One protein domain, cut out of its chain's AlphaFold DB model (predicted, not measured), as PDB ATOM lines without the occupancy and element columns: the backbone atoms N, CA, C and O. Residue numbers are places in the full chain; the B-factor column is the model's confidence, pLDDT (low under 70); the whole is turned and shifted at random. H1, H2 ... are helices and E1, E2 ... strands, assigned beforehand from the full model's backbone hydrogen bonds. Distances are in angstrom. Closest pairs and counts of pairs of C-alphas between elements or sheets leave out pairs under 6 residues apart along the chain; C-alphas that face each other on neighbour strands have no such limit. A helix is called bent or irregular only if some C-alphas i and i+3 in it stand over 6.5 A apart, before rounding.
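Overview. This is residues 3 to 128 of the 145 residues of a protein of Metarhizium acridum (strain CQMa 102) (UniProt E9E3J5). A small two-stranded parallel sheet, E1 and E2, lies between a helical end made by H1 and H2 and a second end where H4, H5 and the antiparallel hairpin of E3 and E4 gather; H3 bridges towards that second end. Contacts between these parts are few, and long stretches with no named element join them. The printed part has 126 residues, with five named helices and four named strands in the order H1 H2 E1 H3 E2 H4 E3 E4 H5; the class is mixed, helices and strands. The whole is compact, with a radius of gyration of the C-alphas of 15.6 A and spans of 46 by 38 by 30 A.

Along the chain. H1, residues 8 to 17, begins at C-alpha 8 (337.185, 276.211, 213.079) and is 14.3 A long. H2 is residues 21 to 26, irregular, with C-alphas 22 and 25 7.9 A apart. E1, residues 43 to 49, is 14.9 A long and begins at C-alpha 43 (348.140, 292.023, 214.471). H3 is residues 64 to 71. E2, residues 74 to 81, is 14.7 A long and bends by 83 degrees at residue 77. H4 is residues 84 to 87, E3 residues 100 to 103 and E4 residues 109 to 112. H5, residues 115 to 126, is 16.3 A long and ends at C-alpha 126 (334.358, 299.108, 234.722).

Arrangement. H1 and H2 are close but not clearly touching, the closest C-alphas being those of Leu 17 and Phe 23, 6.5 A apart; they run opposite ways at a steep tilt of 66 degrees. E1 and E2 are parallel neighbours at 13 degrees, with N 48 and O 79 2.7 A apart, within hydrogen-bond range. E1, H3 and E2 form a strand-helix-strand unit, two parallel neighbour strands with a helix between, and its crossover is right-handed. H4 and H5 only just touch, with 3 pairs of C-alphas within 8 A, the closest being those of Ala 87 and Cys 118, 5.6 A apart; H5 does so with residues 117 to 121 alone. H3 and H5 are close but not clearly touching, with the C-alphas of Glu 64 and Met 116 closest at 6.6 A. The hairpin E3 and E4 is antiparallel at 147 degrees, with N 102 and O 110 2.7 A apart, within hydrogen-bond range. Every O i to N i+4 pair is within hydrogen-bond range in H1, H3 and H5; H2 has 0 of 2, but 2 of 3 O i to N i+3 pairs, and H4 is too short for an O i to N i+4 pair.

Size, cuts and confidence. The C-alphas farthest apart, those of Ala 21 and Asp 94, are 47.3 A apart. The printed part has no cut; the links H2 to E1, E1 to H3 and H4 to E3 are long. The mean pLDDT of the printed part is 78.3, and 39 residues are under 70, among them residues 51 to 62 and 84 to 105.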
ATOM      1  N   ILE A   3     340.976 288.617 212.001       93.69
ATOM      2  CA  ILE A   3     339.881 288.003 212.755       93.69
ATOM      3  C   ILE A   3     340.371 286.664 213.300       93.69
ATOM      4  O   ILE A   3     340.853 285.832 212.531       93.69
ATOM      5  N   ILE A   4     340.241 286.459 214.605       92.88
ATOM      6  CA  ILE A   4     340.618 285.223 215.283       92.88
ATOM      7  C   ILE A   4     339.371 284.619 215.923       92.88
ATOM      8  O   ILE A   4     338.569 285.326 216.533       92.88
ATOM      9  N   SER A   5     339.190 283.308 215.793       90.44
ATOM     10  CA  SER A   5     338.116 282.598 216.489       90.44
ATOM     11  C   SER A   5     338.602 281.258 217.026       90.44
ATOM     12  O   SER A   5     339.344 280.562 216.339       90.44
ATOM     13  N   PRO A   6     338.175 280.840 218.223       84.50
ATOM     14  CA  PRO A   6     338.590 279.557 218.766       84.50
ATOM     15  C   PRO A   6     338.020 278.335 218.042       84.50
ATOM     16  O   PRO A   6     338.584 277.247 218.145       84.50
ATOM     17  N   TYR A   7     336.931 278.498 217.287       84.50
ATOM     18  CA  TYR A   7     336.249 277.394 216.614       84.50
ATOM     19  C   TYR A   7     336.481 277.445 215.105       84.50
ATOM     20  O   TYR A   7     336.152 278.428 214.440       84.50
ATOM     21  N   SER A   8     336.974 276.346 214.530       85.38
ATOM     22  CA  SER A   8     337.185 276.211 213.079       85.38
ATOM     23  C   SER A   8     335.895 276.391 212.267       85.38
ATOM     24  O   SER A   8     335.930 276.919 211.155       85.38
ATOM     25  N   ALA A   9     334.742 276.024 212.837       87.00
ATOM     26  CA  ALA A   9     333.430 276.269 212.242       87.00
ATOM     27  C   ALA A   9     333.165 277.769 212.021       87.00
ATOM     28  O   ALA A   9     332.691 278.157 210.952       87.00
ATOM     29  N   ASN A  10     333.547 278.621 212.979       88.62
ATOM     30  CA  ASN A  10     333.430 280.072 212.837       88.62
ATOM     31  C   ASN A  10     334.342 280.584 211.722       88.62
ATOM     32  O   ASN A  10     333.896 281.382 210.907       88.62
ATOM     33  N   ILE A  11     335.576 280.075 211.629       91.94
ATOM     34  CA  ILE A  11     336.504 280.428 210.541       91.94
ATOM     35  C   ILE A  11     335.893 280.097 209.178       91.94
ATOM     36  O   ILE A  11     335.846 280.956 208.300       91.94
ATOM     37  N   SER A  12     335.341 278.890 209.018       91.81
ATOM     38  CA  SER A  12     334.661 278.484 207.781       91.81
ATOM     39  C   SER A  12     333.500 279.421 207.431       91.81
ATOM     40  O   SER A  12     333.358 279.831 206.278       91.81
ATOM     41  N   THR A  13     332.687 279.798 208.418       91.69
ATOM     42  CA  THR A  13     331.559 280.721 208.234       91.69
ATOM     43  C   THR A  13     332.028 282.121 207.842       91.69
ATOM     44  O   THR A  13     331.525 282.673 206.867       91.69
ATOM     45  N   ILE A  14     333.026 282.677 208.532       91.75
ATOM     46  CA  ILE A  14     333.591 284.004 208.242       91.75
ATOM     47  C   ILE A  14     334.152 284.047 206.819       91.75
ATOM     48  O   ILE A  14     333.850 284.967 206.062       91.75
ATOM     49  N   GLU A  15     334.918 283.034 206.418       93.44
ATOM     50  CA  GLU A  15     335.510 282.972 205.078       93.44
ATOM     51  C   GLU A  15     334.467 282.762 203.970       93.44
ATOM     52  O   GLU A  15     334.667 283.203 202.838       93.44
ATOM     53  N   LYS A  16     333.325 282.131 204.273       92.50
ATOM     54  CA  LYS A  16     332.175 282.089 203.355       92.50
ATOM     55  C   LYS A  16     331.498 283.454 203.247       92.50
ATOM     56  O   LYS A  16     331.241 283.907 202.135       92.50
ATOM     57  N   LEU A  17     331.253 284.125 204.373       91.19
ATOM     58  CA  LEU A  17     330.624 285.449 204.401       91.19
ATOM     59  C   LEU A  17     331.481 286.501 203.687       91.19
ATOM     60  O   LEU A  17     330.965 287.280 202.901       91.19
ATOM     61  N   ARG A  18     332.807 286.468 203.829       90.94
ATOM     62  CA  ARG A  18     333.720 287.384 203.114       90.94
ATOM     63  C   ARG A  18     333.645 287.300 201.584       90.94
ATOM     64  O   ARG A  18     334.184 288.164 200.896       90.94
ATOM     65  N   LYS A  19     333.013 286.257 201.039       90.19
ATOM     66  CA  LYS A  19     332.834 286.057 199.595       90.19
ATOM     67  C   LYS A  19     331.489 286.567 199.079       90.19
ATOM     68  O   LYS A  19     331.340 286.671 197.865       90.19
ATOM     69  N   ILE A  20     330.523 286.865 199.954       93.50
ATOM     70  CA  ILE A  20     329.229 287.406 199.523       93.50
ATOM     71  C   ILE A  20     329.338 288.910 199.248       93.50
ATOM     72  O   ILE A  20     330.161 289.598 199.853       93.50
ATOM     73  N   ALA A  21     328.513 289.421 198.329       91.88
ATOM     74  CA  ALA A  21     328.609 290.799 197.835       91.88
ATOM     75  C   ALA A  21     328.514 291.850 198.956       91.88
ATOM     76  O   ALA A  21     329.251 292.830 198.939       91.88
ATOM     77  N   GLU A  22     327.672 291.596 199.961       93.56
ATOM     78  CA  GLU A  22     327.476 292.467 201.126       93.56
ATOM     79  C   GLU A  22     328.766 292.688 201.939       93.56
ATOM     80  O   GLU A  22     329.005 293.784 202.438       93.56
ATOM     81  N   PHE A  23     329.640 291.680 202.021       91.94
ATOM     82  CA  PHE A  23     330.867 291.725 202.827       91.94
ATOM     83  C   PHE A  23     332.145 291.690 201.986       91.94
ATOM     84  O   PHE A  23     333.234 291.452 202.514       91.94
ATOM     85  N   ILE A  24     332.046 291.962 200.681       88.69
ATOM     86  CA  ILE A  24     333.184 291.885 199.758       88.69
ATOM     87  C   ILE A  24     334.314 292.853 200.136       88.69
ATOM     88  O   ILE A  24     335.487 292.564 199.897       88.69
ATOM     89  N   ALA A  25     333.979 293.963 200.800       90.19
ATOM     90  CA  ALA A  25     334.938 294.935 201.322       90.19
ATOM     91  C   ALA A  25     335.910 294.335 202.356       90.19
ATOM     92  O   ALA A  25     337.001 294.862 202.551       90.19
ATOM     93  N   LEU A  26     335.550 293.215 202.996       88.75
ATOM     94  CA  LEU A  26     336.399 292.519 203.967       88.75
ATOM     95  C   LEU A  26     337.395 291.551 203.310       88.75
ATOM     96  O   LEU A  26     338.310 291.074 203.978       88.75
ATOM     97  N   LYS A  27     337.250 291.256 202.011       87.44
ATOM     98  CA  LYS A  27     338.094 290.301 201.275       87.44
ATOM     99  C   LYS A  27     339.600 290.631 201.284       87.44
ATOM    100  O   LYS A  27     340.378 289.684 201.348       87.44
ATOM    101  N   PRO A  28     340.051 291.903 201.238       90.44
ATOM    102  CA  PRO A  28     341.479 292.234 201.296       90.44
ATOM    103  C   PRO A  28     342.131 292.014 202.671       90.44
ATOM    104  O   PRO A  28     343.350 292.124 202.794       90.44
ATOM    105  N   MET A  29     341.350 291.754 203.725       89.81
ATOM    106  CA  MET A  29     341.903 291.486 205.052       89.81
ATOM    107  C   MET A  29     342.682 290.167 205.082       89.81
ATOM    108  O   MET A  29     342.441 289.261 204.285       89.81
ATOM    109  N   ARG A  30     343.563 290.010 206.082       91.62
ATOM    110  CA  ARG A  30     344.174 288.705 206.370       91.62
ATOM    111  C   ARG A  30     343.077 287.637 206.564       91.62
ATOM    112  O   ARG A  30     342.030 287.956 207.155       91.62
ATOM    113  N   PRO A  31     343.310 286.387 206.115       92.75
ATOM    114  CA  PRO A  31     342.410 285.272 206.391       92.75
ATOM    115  C   PRO A  31     342.098 285.164 207.883       92.75
ATOM    116  O   PRO A  31     342.947 285.473 208.724       92.75
ATOM    117  N   ALA A  32     340.871 284.769 208.211       93.50
ATOM    118  CA  ALA A  32     340.515 284.464 209.583       93.50
ATOM    119  C   ALA A  32     341.305 283.233 210.057       93.50
ATOM    120  O   ALA A  32     341.534 282.299 209.288       93.50
ATOM    121  N   ALA A  33     341.727 283.239 211.318       93.06
ATOM    122  CA  ALA A  33     342.610 282.220 211.876       93.06
ATOM    123  C   ALA A  33     342.051 281.643 213.180       93.06
ATOM    124  O   ALA A  33     341.378 282.338 213.944       93.06
ATOM    125  N   THR A  34     342.348 280.376 213.463       90.06
ATOM    126  CA  THR A  34     342.157 279.844 214.817       90.06
ATOM    127  C   THR A  34     343.261 280.335 215.742       90.06
ATOM    128  O   THR A  34     344.340 280.694 215.268       90.06
ATOM    129  N   VAL A  35     343.020 280.310 217.057       84.31
ATOM    130  CA  VAL A  35     344.041 280.697 218.052       84.31
ATOM    131  C   VAL A  35     345.328 279.901 217.860       84.31
ATOM    132  O   VAL A  35     346.403 280.489 217.819       84.31
ATOM    133  N   ASP A  36     345.203 278.589 217.646       82.88
ATOM    134  CA  ASP A  36     346.352 277.696 217.474       82.88
ATOM    135  C   ASP A  36     347.127 278.031 216.184       82.88
ATOM    136  O   ASP A  36     348.348 278.134 216.198       82.88
ATOM    137  N   SER A  37     346.427 278.297 215.072       87.19
ATOM    138  CA  SER A  37     347.074 278.676 213.800       87.19
ATOM    139  C   SER A  37     347.700 280.076 213.810       87.19
ATOM    140  O   SER A  37     348.535 280.384 212.961       87.19
ATOM    141  N   PHE A  38     347.294 280.926 214.757       85.94
ATOM    142  CA  PHE A  38     347.792 282.291 214.917       85.94
ATOM    143  C   PHE A  38     348.853 282.408 216.025       85.94
ATOM    144  O   PHE A  38     349.296 283.507 216.364       85.94
ATOM    145  N   GLN A  39     349.278 281.288 216.613       79.50
ATOM    146  CA  GLN A  39     350.283 281.290 217.668       79.50
ATOM    147  C   GLN A  39     351.615 281.865 217.157       79.50
ATOM    148  O   GLN A  39     352.095 281.515 216.081       79.50
ATOM    149  N   GLY A  40     352.208 282.781 217.930       82.06
ATOM    150  CA  GLY A  40     353.457 283.460 217.561       82.06
ATOM    151  C   GLY A  40     353.297 284.575 216.522       82.06
ATOM    152  O   GLY A  40     354.283 285.214 216.172       82.06
ATOM    153  N   GLN A  41     352.074 284.841 216.054       87.06
ATOM    154  CA  GLN A  41     351.771 285.987 215.202       87.06
ATOM    155  C   GLN A  41     351.117 287.114 216.006       87.06
ATOM    156  O   GLN A  41     350.516 286.894 217.060       87.06
ATOM    157  N   GLU A  42     351.216 288.330 215.473       89.31
ATOM    158  CA  GLU A  42     350.588 289.532 216.017       89.31
ATOM    159  C   GLU A  42     349.846 290.304 214.918       89.31
ATOM    160  O   GLU A  42     350.138 290.199 213.715       89.31
ATOM    161  N   GLY A  43     348.856 291.092 215.333       88.75
ATOM    162  CA  GLY A  43     348.140 292.023 214.471       88.75
ATOM    163  C   GLY A  43     347.971 293.382 215.140       88.75
ATOM    164  O   GLY A  43     347.756 293.462 216.344       88.75
ATOM    165  N   ASP A  44     348.014 294.464 214.360       90.69
ATOM    166  CA  ASP A  44     347.806 295.807 214.926       90.69
ATOM    167  C   ASP A  44     346.393 295.949 215.510       90.69
ATOM    168  O   ASP A  44     346.215 296.439 216.620       90.69
ATOM    169  N   ILE A  45     345.392 295.422 214.797       92.00
ATOM    170  CA  ILE A  45     344.011 295.295 215.279       92.00
ATOM    171  C   ILE A  45     343.592 293.830 215.187       92.00
ATOM    172  O   ILE A  45     343.662 293.238 214.100       92.00
ATOM    173  N   VAL A  46     343.134 293.269 216.303       92.31
ATOM    174  CA  VAL A  46     342.620 291.900 216.400       92.31
ATOM    175  C   VAL A  46     341.139 291.941 216.750       92.31
ATOM    176  O   VAL A  46     340.737 292.571 217.726       92.31
ATOM    177  N   VAL A  47     340.332 291.245 215.952       92.56
ATOM    178  CA  VAL A  47     338.916 291.005 216.230       92.56
ATOM    179  C   VAL A  47     338.757 289.553 216.650       92.56
ATOM    180  O   VAL A  47     339.008 288.644 215.864       92.56
ATOM    181  N   ILE A  48     338.336 289.332 217.883       90.44
ATOM    182  CA  ILE A  48     338.044 288.021 218.434       90.44
ATOM    183  C   ILE A  48     336.553 287.752 218.266       90.44
ATOM    184  O   ILE A  48     335.727 288.519 218.753       90.44
ATOM    185  N   ILE A  49     336.207 286.644 217.614       88.81
ATOM    186  CA  ILE A  49     334.828 286.152 217.544       88.81
ATOM    187  C   ILE A  49     334.720 284.908 218.414       88.81
ATOM    188  O   ILE A  49     335.205 283.837 218.047       88.81
ATOM    189  N   MET A  50     334.071 285.050 219.561       82.38
ATOM    190  CA  MET A  50     333.757 283.959 220.474       82.38
ATOM    191  C   MET A  50     332.631 283.105 219.881       82.38
ATOM    192  O   MET A  50     331.709 283.618 219.253       82.38
ATOM    193  N   GLY A  51     332.715 281.787 220.062       69.81
ATOM    194  CA  GLY A  51     331.655 280.843 219.671       69.81
ATOM    195  C   GLY A  51     330.888 280.265 220.857       69.81
ATOM    196  O   GLY A  51     330.151 279.305 220.684       69.81
ATOM    197  N   THR A  52     331.100 280.807 222.052       64.38
ATOM    198  CA  THR A  52     330.495 280.330 223.289       64.38
ATOM    199  C   THR A  52     329.067 280.851 223.418       64.38
ATOM    200  O   THR A  52     328.816 282.058 223.445       64.38
ATOM    201  N   THR A  53     328.116 279.928 223.500       59.78
ATOM    202  CA  THR A  53     326.748 280.168 223.961       59.78
ATOM    203  C   THR A  53     326.515 279.378 225.247       59.78
ATOM    204  O   THR A  53     327.243 278.431 225.549       59.78
ATOM    205  N   SER A  54     325.454 279.710 225.983       54.47
ATOM    206  CA  SER A  54     325.018 278.934 227.152       54.47
ATOM    207  C   SER A  54     324.760 277.450 226.840       54.47
ATOM    208  O   SER A  54     324.838 276.614 227.733       54.47
ATOM    209  N   SER A  55     324.487 277.104 225.576       49.78
ATOM    210  CA  SER A  55     324.244 275.732 225.119       49.78
ATOM    211  C   SER A  55     325.503 274.958 224.717       49.78
ATOM    212  O   SER A  55     325.524 273.739 224.856       49.78
ATOM    213  N   THR A  56     326.547 275.625 224.213       56.12
ATOM    214  CA  THR A  56     327.807 274.968 223.811       56.12
ATOM    215  C   THR A  56     328.818 274.866 224.952       56.12
ATOM    216  O   THR A  56     329.842 274.201 224.800       56.12
ATOM    217  N   GLY A  57     328.552 275.535 226.077       54.50
ATOM    218  CA  GLY A  57     329.497 275.679 227.179       54.50
ATOM    219  C   GLY A  57     330.628 276.672 226.864       54.50
ATOM    220  O   GLY A  57     330.690 277.213 225.754       54.50
ATOM    221  N   PRO A  58     331.546 276.899 227.820       57.28
ATOM    222  CA  PRO A  58     332.643 277.854 227.700       57.28
ATOM    223  C   PRO A  58     333.785 277.294 226.834       57.28
ATOM    224  O   PRO A  58     334.451 278.054 226.144       57.28
ATOM    225  N   GLY A  59     333.970 275.969 226.784       64.44
ATOM    226  CA  GLY A  59     334.830 275.229 225.850       64.44
ATOM    227  C   GLY A  59     336.258 275.762 225.684       64.44
ATOM    228  O   GLY A  59     337.208 275.207 226.217       64.44
ATOM    229  N   PHE A  60     336.429 276.795 224.861       62.75
ATOM    230  CA  PHE A  60     337.704 277.481 224.683       62.75
ATOM    231  C   PHE A  60     338.034 278.475 225.810       62.75
ATOM    232  O   PHE A  60     339.205 278.689 226.100       62.75
ATOM    233  N   THR A  61     337.034 279.095 226.442       63.12
ATOM    234  CA  THR A  61     337.242 280.111 227.488       63.12
ATOM    235  C   THR A  61     337.602 279.543 228.854       63.12
ATOM    236  O   THR A  61     337.964 280.317 229.731       63.12
ATOM    237  N   SER A  62     337.510 278.224 229.031       63.09
ATOM    238  CA  SER A  62     337.995 277.504 230.214       63.09
ATOM    239  C   SER A  62     339.513 277.286 230.201       63.09
ATOM    240  O   SER A  62     340.105 276.971 231.225       63.09
ATOM    241  N   ASP A  63     340.173 277.446 229.047       74.25
ATOM    242  CA  ASP A  63     341.633 277.368 228.957       74.25
ATOM    243  C   ASP A  63     342.247 278.765 229.090       74.25
ATOM    244  O   ASP A  63     342.324 279.549 228.137       74.25
ATOM    245  N   GLU A  64     342.705 279.062 230.300       73.00
ATOM    246  CA  GLU A  64     343.358 280.316 230.666       73.00
ATOM    247  C   GLU A  64     344.601 280.632 229.822       73.00
ATOM    248  O   GLU A  64     344.835 281.786 229.450       73.00
ATOM    249  N   HIS A  65     345.400 279.625 229.460       77.31
ATOM    250  CA  HIS A  65     346.595 279.840 228.645       77.31
ATOM    251  C   HIS A  65     346.219 280.256 227.227       77.31
ATOM    252  O   HIS A  65     346.809 281.188 226.672       77.31
ATOM    253  N   ARG A  66     345.205 279.612 226.645       77.81
ATOM    254  CA  ARG A  66     344.713 279.952 225.305       77.81
ATOM    255  C   ARG A  66     343.994 281.296 225.291       77.81
ATOM    256  O   ARG A  66     344.136 282.034 224.313       77.81
ATOM    257  N   LEU A  67     343.296 281.655 226.368       78.88
ATOM    258  CA  LEU A  67     342.672 282.966 226.522       78.88
ATOM    259  C   LEU A  67     343.725 284.080 226.643       78.88
ATOM    260  O   LEU A  67     343.669 285.051 225.891       78.88
ATOM    261  N   ASN A  68     344.756 283.905 227.471       81.88
ATOM    262  CA  ASN A  68     345.881 284.844 227.565       81.88
ATOM    263  C   ASN A  68     346.615 285.014 226.230       81.88
ATOM    264  O   ASN A  68     346.930 286.131 225.804       81.88
ATOM    265  N   VAL A  69     346.865 283.900 225.534       83.19
ATOM    266  CA  VAL A  69     347.448 283.912 224.191       83.19
ATOM    267  C   VAL A  69     346.578 284.722 223.251       83.19
ATOM    268  O   VAL A  69     347.128 285.524 222.515       83.19
ATOM    269  N   LEU A  70     345.261 284.541 223.272       83.31
ATOM    270  CA  LEU A  70     344.328 285.229 222.389       83.31
ATOM    271  C   LEU A  70     344.275 286.742 222.660       83.31
ATOM    272  O   LEU A  70     344.322 287.538 221.722       83.31
ATOM    273  N   LEU A  71     344.237 287.140 223.933       83.88
ATOM    274  CA  LEU A  71     344.157 288.542 224.348       83.88
ATOM    275  C   LEU A  71     345.446 289.317 224.075       83.88
ATOM    276  O   LEU A  71     345.382 290.510 223.813       83.88
ATOM    277  N   SER A  72     346.605 288.660 224.076       84.56
ATOM    278  CA  SER A  72     347.911 289.301 223.850       84.56
ATOM    279  C   SER A  72     348.288 289.494 222.376       84.56
ATOM    280  O   SER A  72     349.324 290.082 222.088       84.56
ATOM    281  N   ARG A  73     347.470 289.045 221.409       85.38
ATOM    282  CA  ARG A  73     347.819 289.124 219.970       85.38
ATOM    283  C   ARG A  73     347.706 290.514 219.342       85.38
ATOM    284  O   ARG A  73     348.096 290.673 218.182       85.38
ATOM    285  N   HIS A  74     347.125 291.483 220.046       89.94
ATOM    286  CA  HIS A  74     346.895 292.825 219.517       89.94
ATOM    287  C   HIS A  74     348.006 293.797 219.916       89.94
ATOM    288  O   HIS A  74     348.424 293.812 221.068       89.94
ATOM    289  N   ARG A  75     348.436 294.650 218.978       87.62
ATOM    290  CA  ARG A  75     349.422 295.714 219.261       87.62
ATOM    291  C   ARG A  75     348.775 297.069 219.538       87.62
ATOM    292  O   ARG A  75     349.276 297.819 220.366       87.62
ATOM    293  N   SER A  76     347.665 297.372 218.864       89.50
ATOM    294  CA  SER A  76     347.018 298.692 218.921       89.50
ATOM    295  C   SER A  76     345.543 298.633 219.313       89.50
ATOM    296  O   SER A  76     345.048 299.566 219.938       89.50
ATOM    297  N   GLY A  77     344.818 297.568 218.959       88.94
ATOM    298  CA  GLY A  77     343.392 297.469 219.272       88.94
ATOM    299  C   GLY A  77     342.867 296.042 219.352       88.94
ATOM    300  O   GLY A  77     343.181 295.203 218.506       88.94
ATOM    301  N   LEU A  78     342.021 295.797 220.351       89.75
ATOM    302  CA  LEU A  78     341.329 294.533 220.571       89.75
ATOM    303  C   LEU A  78     339.820 294.751 220.535       89.75
ATOM    304  O   LEU A  78     339.297 295.591 221.264       89.75
ATOM    305  N   ILE A  79     339.123 293.972 219.715       90.38
ATOM    306  CA  ILE A  79     337.659 293.928 219.681       90.38
ATOM    307  C   ILE A  79     337.243 292.498 219.993       90.38
ATOM    308  O   ILE A  79     337.716 291.576 219.336       90.38
ATOM    309  N   ILE A  80     336.360 292.304 220.970       87.81
ATOM    310  CA  ILE A  80     335.840 290.985 221.342       87.81
ATOM    311  C   ILE A  80     334.340 290.964 221.073       87.81
ATOM    312  O   ILE A  80     333.603 291.813 221.567       87.81
ATOM    313  N   VAL A  81     333.895 289.990 220.285       87.19
ATOM    314  CA  VAL A  81     332.488 289.752 219.959       87.19
ATOM    315  C   VAL A  81     332.102 288.397 220.524       87.19
ATOM    316  O   VAL A  81     332.684 287.384 220.147       87.19
ATOM    317  N   GLY A  82     331.127 288.361 221.423       80.88
ATOM    318  CA  GLY A  82     330.686 287.128 222.065       80.88
ATOM    319  C   GLY A  82     329.406 287.316 222.859       80.88
ATOM    320  O   GLY A  82     328.928 288.440 223.021       80.88
ATOM    321  N   ASN A  83     328.852 286.209 223.352       75.38
ATOM    322  CA  ASN A  83     327.723 286.269 224.264       75.38
ATOM    323  C   ASN A  83     328.220 286.619 225.677       75.38
ATOM    324  O   ASN A  83     328.948 285.849 226.301       75.38
ATOM    325  N   ILE A  84     327.815 287.796 226.149       65.56
ATOM    326  CA  ILE A  84     328.172 288.358 227.455       65.56
ATOM    327  C   ILE A  84     327.590 287.554 228.625       65.56
ATOM    328  O   ILE A  84     328.182 287.521 229.699       65.56
ATOM    329  N   ASP A  85     326.481 286.848 228.393       65.62
ATOM    330  CA  ASP A  85     325.760 286.092 229.420       65.62
ATOM    331  C   ASP A  85     326.438 284.747 229.738       65.62
ATOM    332  O   ASP A  85     326.046 284.052 230.673       65.62
ATOM    333  N   VAL A  86     327.486 284.376 228.989       63.97
ATOM    334  CA  VAL A  86     328.315 283.191 229.277       63.97
ATOM    335  C   VAL A  86     329.024 283.334 230.632       63.97
ATOM    336  O   VAL A  86     329.259 282.337 231.295       63.97
ATOM    337  N   ALA A  87     329.325 284.551 231.083       58.31
ATOM    338  CA  ALA A  87     329.953 284.807 232.384       58.31
ATOM    339  C   ALA A  87     328.937 285.180 233.488       58.31
ATOM    340  O   ALA A  87     329.321 285.735 234.513       58.31
ATOM    341  N   GLY A  88     327.638 284.925 233.273       61.81
ATOM    342  CA  GLY A  88     326.568 285.352 234.183       61.81
ATOM    343  C   GLY A  88     326.282 286.856 234.141       61.81
ATOM    344  O   GLY A  88     326.914 287.615 233.400       61.81
ATOM    345  N   ASP A  89     325.293 287.304 234.923       62.75
ATOM    346  CA  ASP A  89     324.983 288.731 235.022       62.75
ATOM    347  C   ASP A  89     325.994 289.437 235.926       62.75
ATOM    348  O   ASP A  89     325.828 289.562 237.134       62.75
ATOM    349  N   VAL A  90     327.036 289.958 235.292       57.66
ATOM    350  CA  VAL A  90     328.116 290.751 235.900       57.66
ATOM    351  C   VAL A  90     327.594 292.028 236.590       57.66
ATOM    352  O   VAL A  90     328.326 292.678 237.329       57.66
ATOM    353  N   LYS A  91     326.320 292.398 236.386       56.59
ATOM    354  CA  LYS A  91     325.663 293.523 237.069       56.59
ATOM    355  C   LYS A  91     325.035 293.148 238.409       56.59
ATOM    356  O   LYS A  91     324.716 294.053 239.176       56.59
ATOM    357  N   ASN A  92     324.824 291.862 238.682       61.50
ATOM    358  CA  ASN A  92     324.137 291.414 239.883       61.50
ATOM    359  C   ASN A  92     325.137 290.875 240.914       61.50
ATOM    360  O   ASN A  92     325.486 289.698 240.908       61.50
ATOM    361  N   LEU A  93     325.587 291.751 241.817       57.91
ATOM    362  CA  LEU A  93     326.470 291.374 242.929       57.91
ATOM    363  C   LEU A  93     325.786 290.434 243.940       57.91
ATOM    364  O   LEU A  93     326.482 289.728 244.666       57.91
ATOM    365  N   ASP A  94     324.450 290.393 243.960       58.69
ATOM    366  CA  ASP A  94     323.659 289.542 244.859       58.69
ATOM    367  C   ASP A  94     323.486 288.109 244.318       58.69
ATOM    368  O   ASP A  94     323.038 287.219 245.041       58.69
ATOM    369  N   ALA A  95     323.855 287.869 243.054       60.56
ATOM    370  CA  ALA A  95     323.862 286.558 242.409       60.56
ATOM    371  C   ALA A  95     325.198 286.349 241.669       60.56
ATOM    372  O   ALA A  95     325.237 286.429 240.436       60.56
ATOM    373  N   PRO A  96     326.305 286.129 242.406       60.94
ATOM    374  CA  PRO A  96     327.626 285.990 241.810       60.94
ATOM    375  C   PRO A  96     327.638 284.841 240.801       60.94
ATOM    376  O   PRO A  96     327.006 283.806 241.011       60.94
ATOM    377  N   PHE A  97     328.372 285.010 239.700       69.00
ATOM    378  CA  PHE A  97     328.582 283.921 238.753       69.00
ATOM    379  C   PHE A  97     329.279 282.761 239.466       69.00
ATOM    380  O   PHE A  97     330.436 282.869 239.867       69.00
ATOM    381  N   GLU A  98     328.559 281.658 239.656       64.69
ATOM    382  CA  GLU A  98     329.089 280.513 240.396       64.69
ATOM    383  C   GLU A  98     330.027 279.663 239.534       64.69
ATOM    384  O   GLU A  98     330.877 278.956 240.073       64.69
ATOM    385  N   GLY A  99     329.890 279.752 238.208       66.00
ATOM    386  CA  GLY A  99     330.596 278.948 237.217       66.00
ATOM    387  C   GLY A  99     329.650 278.357 236.172       66.00
ATOM    388  O   GLY A  99     328.429 278.499 236.244       66.00
ATOM    389  N   MET A 100     330.216 277.680 235.175       67.44
ATOM    390  CA  MET A 100     329.481 277.008 234.110       67.44
ATOM    391  C   MET A 100     329.755 275.503 234.112       67.44
ATOM    392  O   MET A 100     330.891 275.049 234.249       67.44
ATOM    393  N   GLY A 101     328.696 274.718 233.905       62.38
ATOM    394  CA  GLY A 101     328.819 273.296 233.599       62.38
ATOM    395  C   GLY A 101     329.343 273.092 232.178       62.38
ATOM    396  O   GLY A 101     328.763 273.586 231.212       62.38
ATOM    397  N   ILE A 102     330.427 272.340 232.046       65.88
ATOM    398  CA  ILE A 102     331.088 272.027 230.784       65.88
ATOM    399  C   ILE A 102     330.864 270.559 230.454       65.88
ATOM    400  O   ILE A 102     331.003 269.693 231.315       65.88
ATOM    401  N   ILE A 103     330.539 270.285 229.192       64.31
ATOM    402  CA  ILE A 103     330.505 268.931 228.643       64.31
ATOM    403  C   ILE A 103     331.770 268.756 227.808       64.31
ATOM    404  O   ILE A 103     331.957 269.424 226.788       64.31
ATOM    405  N   GLY A 104     332.665 267.895 228.275       60.66
ATOM    406  CA  GLY A 104     333.895 267.558 227.583       60.66
ATOM    407  C   GLY A 104     333.661 266.673 226.361       60.66
ATOM    408  O   GLY A 104     332.546 266.234 226.065       60.66
ATOM    409  N   LYS A 105     334.733 266.425 225.603       63.56
ATOM    410  CA  LYS A 105     334.651 265.752 224.294       63.56
ATOM    411  C   LYS A 105     334.184 264.297 224.397       63.56
ATOM    412  O   LYS A 105     333.644 263.783 223.421       63.56
ATOM    413  N   SER A 106     334.383 263.653 225.545       70.06
ATOM    414  CA  SER A 106     333.907 262.295 225.838       70.06
ATOM    415  C   SER A 106     332.581 262.268 226.612       70.06
ATOM    416  O   SER A 106     332.140 261.201 227.031       70.06
ATOM    417  N   GLY A 107     331.908 263.414 226.767       66.94
ATOM    418  CA  GLY A 107     330.633 263.530 227.481       66.94
ATOM    419  C   GLY A 107     330.766 263.662 229.001       66.94
ATOM    420  O   GLY A 107     329.753 263.752 229.697       66.94
ATOM    421  N   GLU A 108     331.992 263.699 229.524       69.19
ATOM    422  CA  GLU A 108     332.284 264.018 230.915       69.19
ATOM    423  C   GLU A 108     331.778 265.420 231.258       69.19
ATOM    424  O   GLU A 108     331.909 266.356 230.471       69.19
ATOM    425  N   LYS A 109     331.182 265.563 232.441       72.44
ATOM    426  CA  LYS A 109     330.702 266.851 232.933       72.44
ATOM    427  C   LYS A 109     331.650 267.361 234.000       72.44
ATOM    428  O   LYS A 109     331.912 266.650 234.967       72.44
ATOM    429  N   TYR A 110     332.128 268.583 233.839       69.94
ATOM    430  CA  TYR A 110     332.937 269.268 234.840       69.94
ATOM    431  C   TYR A 110     332.425 270.686 235.045       69.94
ATOM    432  O   TYR A 110     331.712 271.228 234.207       69.94
ATOM    433  N   PHE A 111     332.736 271.258 236.198       71.81
ATOM    434  CA  PHE A 111     332.336 272.607 236.561       71.81
ATOM    435  C   PHE A 111     333.558 273.511 236.517       71.81
ATOM    436  O   PHE A 111     334.609 273.138 237.036       71.81
ATOM    437  N   ASP A 112     333.414 274.682 235.911       69.25
ATOM    438  CA  ASP A 112     334.487 275.660 235.810       69.25
ATOM    439  C   ASP A 112     333.954 277.040 236.168       69.25
ATOM    440  O   ASP A 112     332.932 277.480 235.644       69.25
ATOM    441  N   LYS A 113     334.660 277.729 237.062       67.44
ATOM    442  CA  LYS A 113     334.311 279.083 237.488       67.44
ATOM    443  C   LYS A 113     334.589 280.135 236.417       67.44
ATOM    444  O   LYS A 113     334.085 281.244 236.528       67.44
ATOM    445  N   CYS A 114     335.357 279.799 235.375       70.75
ATOM    446  CA  CYS A 114     335.732 280.702 234.284       70.75
ATOM    447  C   CYS A 114     336.241 282.066 234.799       70.75
ATOM    448  O   CYS A 114     335.923 283.109 234.218       70.75
ATOM    449  N   ASP A 115     337.016 282.054 235.890       71.56
ATOM    450  CA  ASP A 115     337.400 283.252 236.651       71.56
ATOM    451  C   ASP A 115     338.093 284.290 235.760       71.56
ATOM    452  O   ASP A 115     337.780 285.478 235.811       71.56
ATOM    453  N   MET A 116     338.981 283.850 234.864       72.75
ATOM    454  CA  MET A 116     339.673 284.749 233.943       72.75
ATOM    455  C   MET A 116     338.718 285.477 232.989       72.75
ATOM    456  O   MET A 116     338.821 286.695 232.833       72.75
ATOM    457  N   LEU A 117     337.779 284.758 232.360       73.19
ATOM    458  CA  LEU A 117     336.804 285.361 231.445       73.19
ATOM    459  C   LEU A 117     335.932 286.382 232.184       73.19
ATOM    460  O   LEU A 117     335.699 287.477 231.664       73.19
ATOM    461  N   CYS A 118     335.497 286.037 233.397       73.88
ATOM    462  CA  CYS A 118     334.737 286.930 234.262       73.88
ATOM    463  C   CYS A 118     335.546 288.188 234.592       73.88
ATOM    464  O   CYS A 118     335.067 289.294 234.356       73.88
ATOM    465  N   ASN A 119     336.796 288.039 235.037       76.69
ATOM    466  CA  ASN A 119     337.674 289.155 235.396       76.69
ATOM    467  C   ASN A 119     337.930 290.111 234.223       76.69
ATOM    468  O   ASN A 119     337.883 291.327 234.393       76.69
ATOM    469  N   ILE A 120     338.156 289.582 233.016       77.94
ATOM    470  CA  ILE A 120     338.313 290.408 231.808       77.94
ATOM    471  C   ILE A 120     337.032 291.185 231.528       77.94
ATOM    472  O   ILE A 120     337.084 292.372 231.207       77.94
ATOM    473  N   HIS A 121     335.881 290.524 231.632       77.19
ATOM    474  CA  HIS A 121     334.607 291.173 231.387       77.19
ATOM    475  C   HIS A 121     334.324 292.276 232.420       77.19
ATOM    476  O   HIS A 121     333.994 293.389 232.009       77.19
ATOM    477  N   PHE A 122     334.539 292.018 233.715       77.06
ATOM    478  CA  PHE A 122     334.455 293.035 234.770       77.06
ATOM    479  C   PHE A 122     335.370 294.228 234.466       77.06
ATOM    480  O   PHE A 122     334.892 295.358 234.407       77.06
ATOM    481  N   ALA A 123     336.648 293.987 234.157       79.81
ATOM    482  CA  ALA A 123     337.605 295.055 233.864       79.81
ATOM    483  C   ALA A 123     337.212 295.894 232.632       79.81
ATOM    484  O   ALA A 123     337.332 297.121 232.639       79.81
ATOM    485  N   LEU A 124     336.722 295.258 231.561       82.44
ATOM    486  CA  LEU A 124     336.230 295.970 230.376       82.44
ATOM    487  C   LEU A 124     334.967 296.781 230.687       82.44
ATOM    488  O   LEU A 124     334.805 297.878 230.151       82.44
ATOM    489  N   TYR A 125     334.077 296.247 231.526       81.31
ATOM    490  CA  TYR A 125     332.844 296.915 231.927       81.31
ATOM    491  C   TYR A 125     333.128 298.143 232.799       81.31
ATOM    492  O   TYR A 125     332.661 299.231 232.467       81.31
ATOM    493  N   GLU A 126     333.945 298.000 233.848       78.81
ATOM    494  CA  GLU A 126     334.358 299.108 234.722       78.81
ATOM    495  C   GLU A 126     335.080 300.214 233.947       78.81
ATOM    496  O   GLU A 126     334.880 301.399 234.206       78.81
ATOM    497  N   ALA A 127     335.861 299.845 232.927       84.94
ATOM    498  CA  ALA A 127     336.523 300.800 232.044       84.94
ATOM    499  C   ALA A 127     335.583 301.478 231.023       84.94
ATOM    500  O   ALA A 127     336.057 302.262 230.196       84.94
ATOM    501  N   GLY A 128     334.283 301.160 231.009       84.06
ATOM    502  CA  GLY A 128     333.315 301.695 230.045       84.06
ATOM    503  C   GLY A 128     333.541 301.223 228.603       84.06
ATOM    504  O   GLY A 128     333.153 301.906 227.658       84.06
TER     505      GLY A 128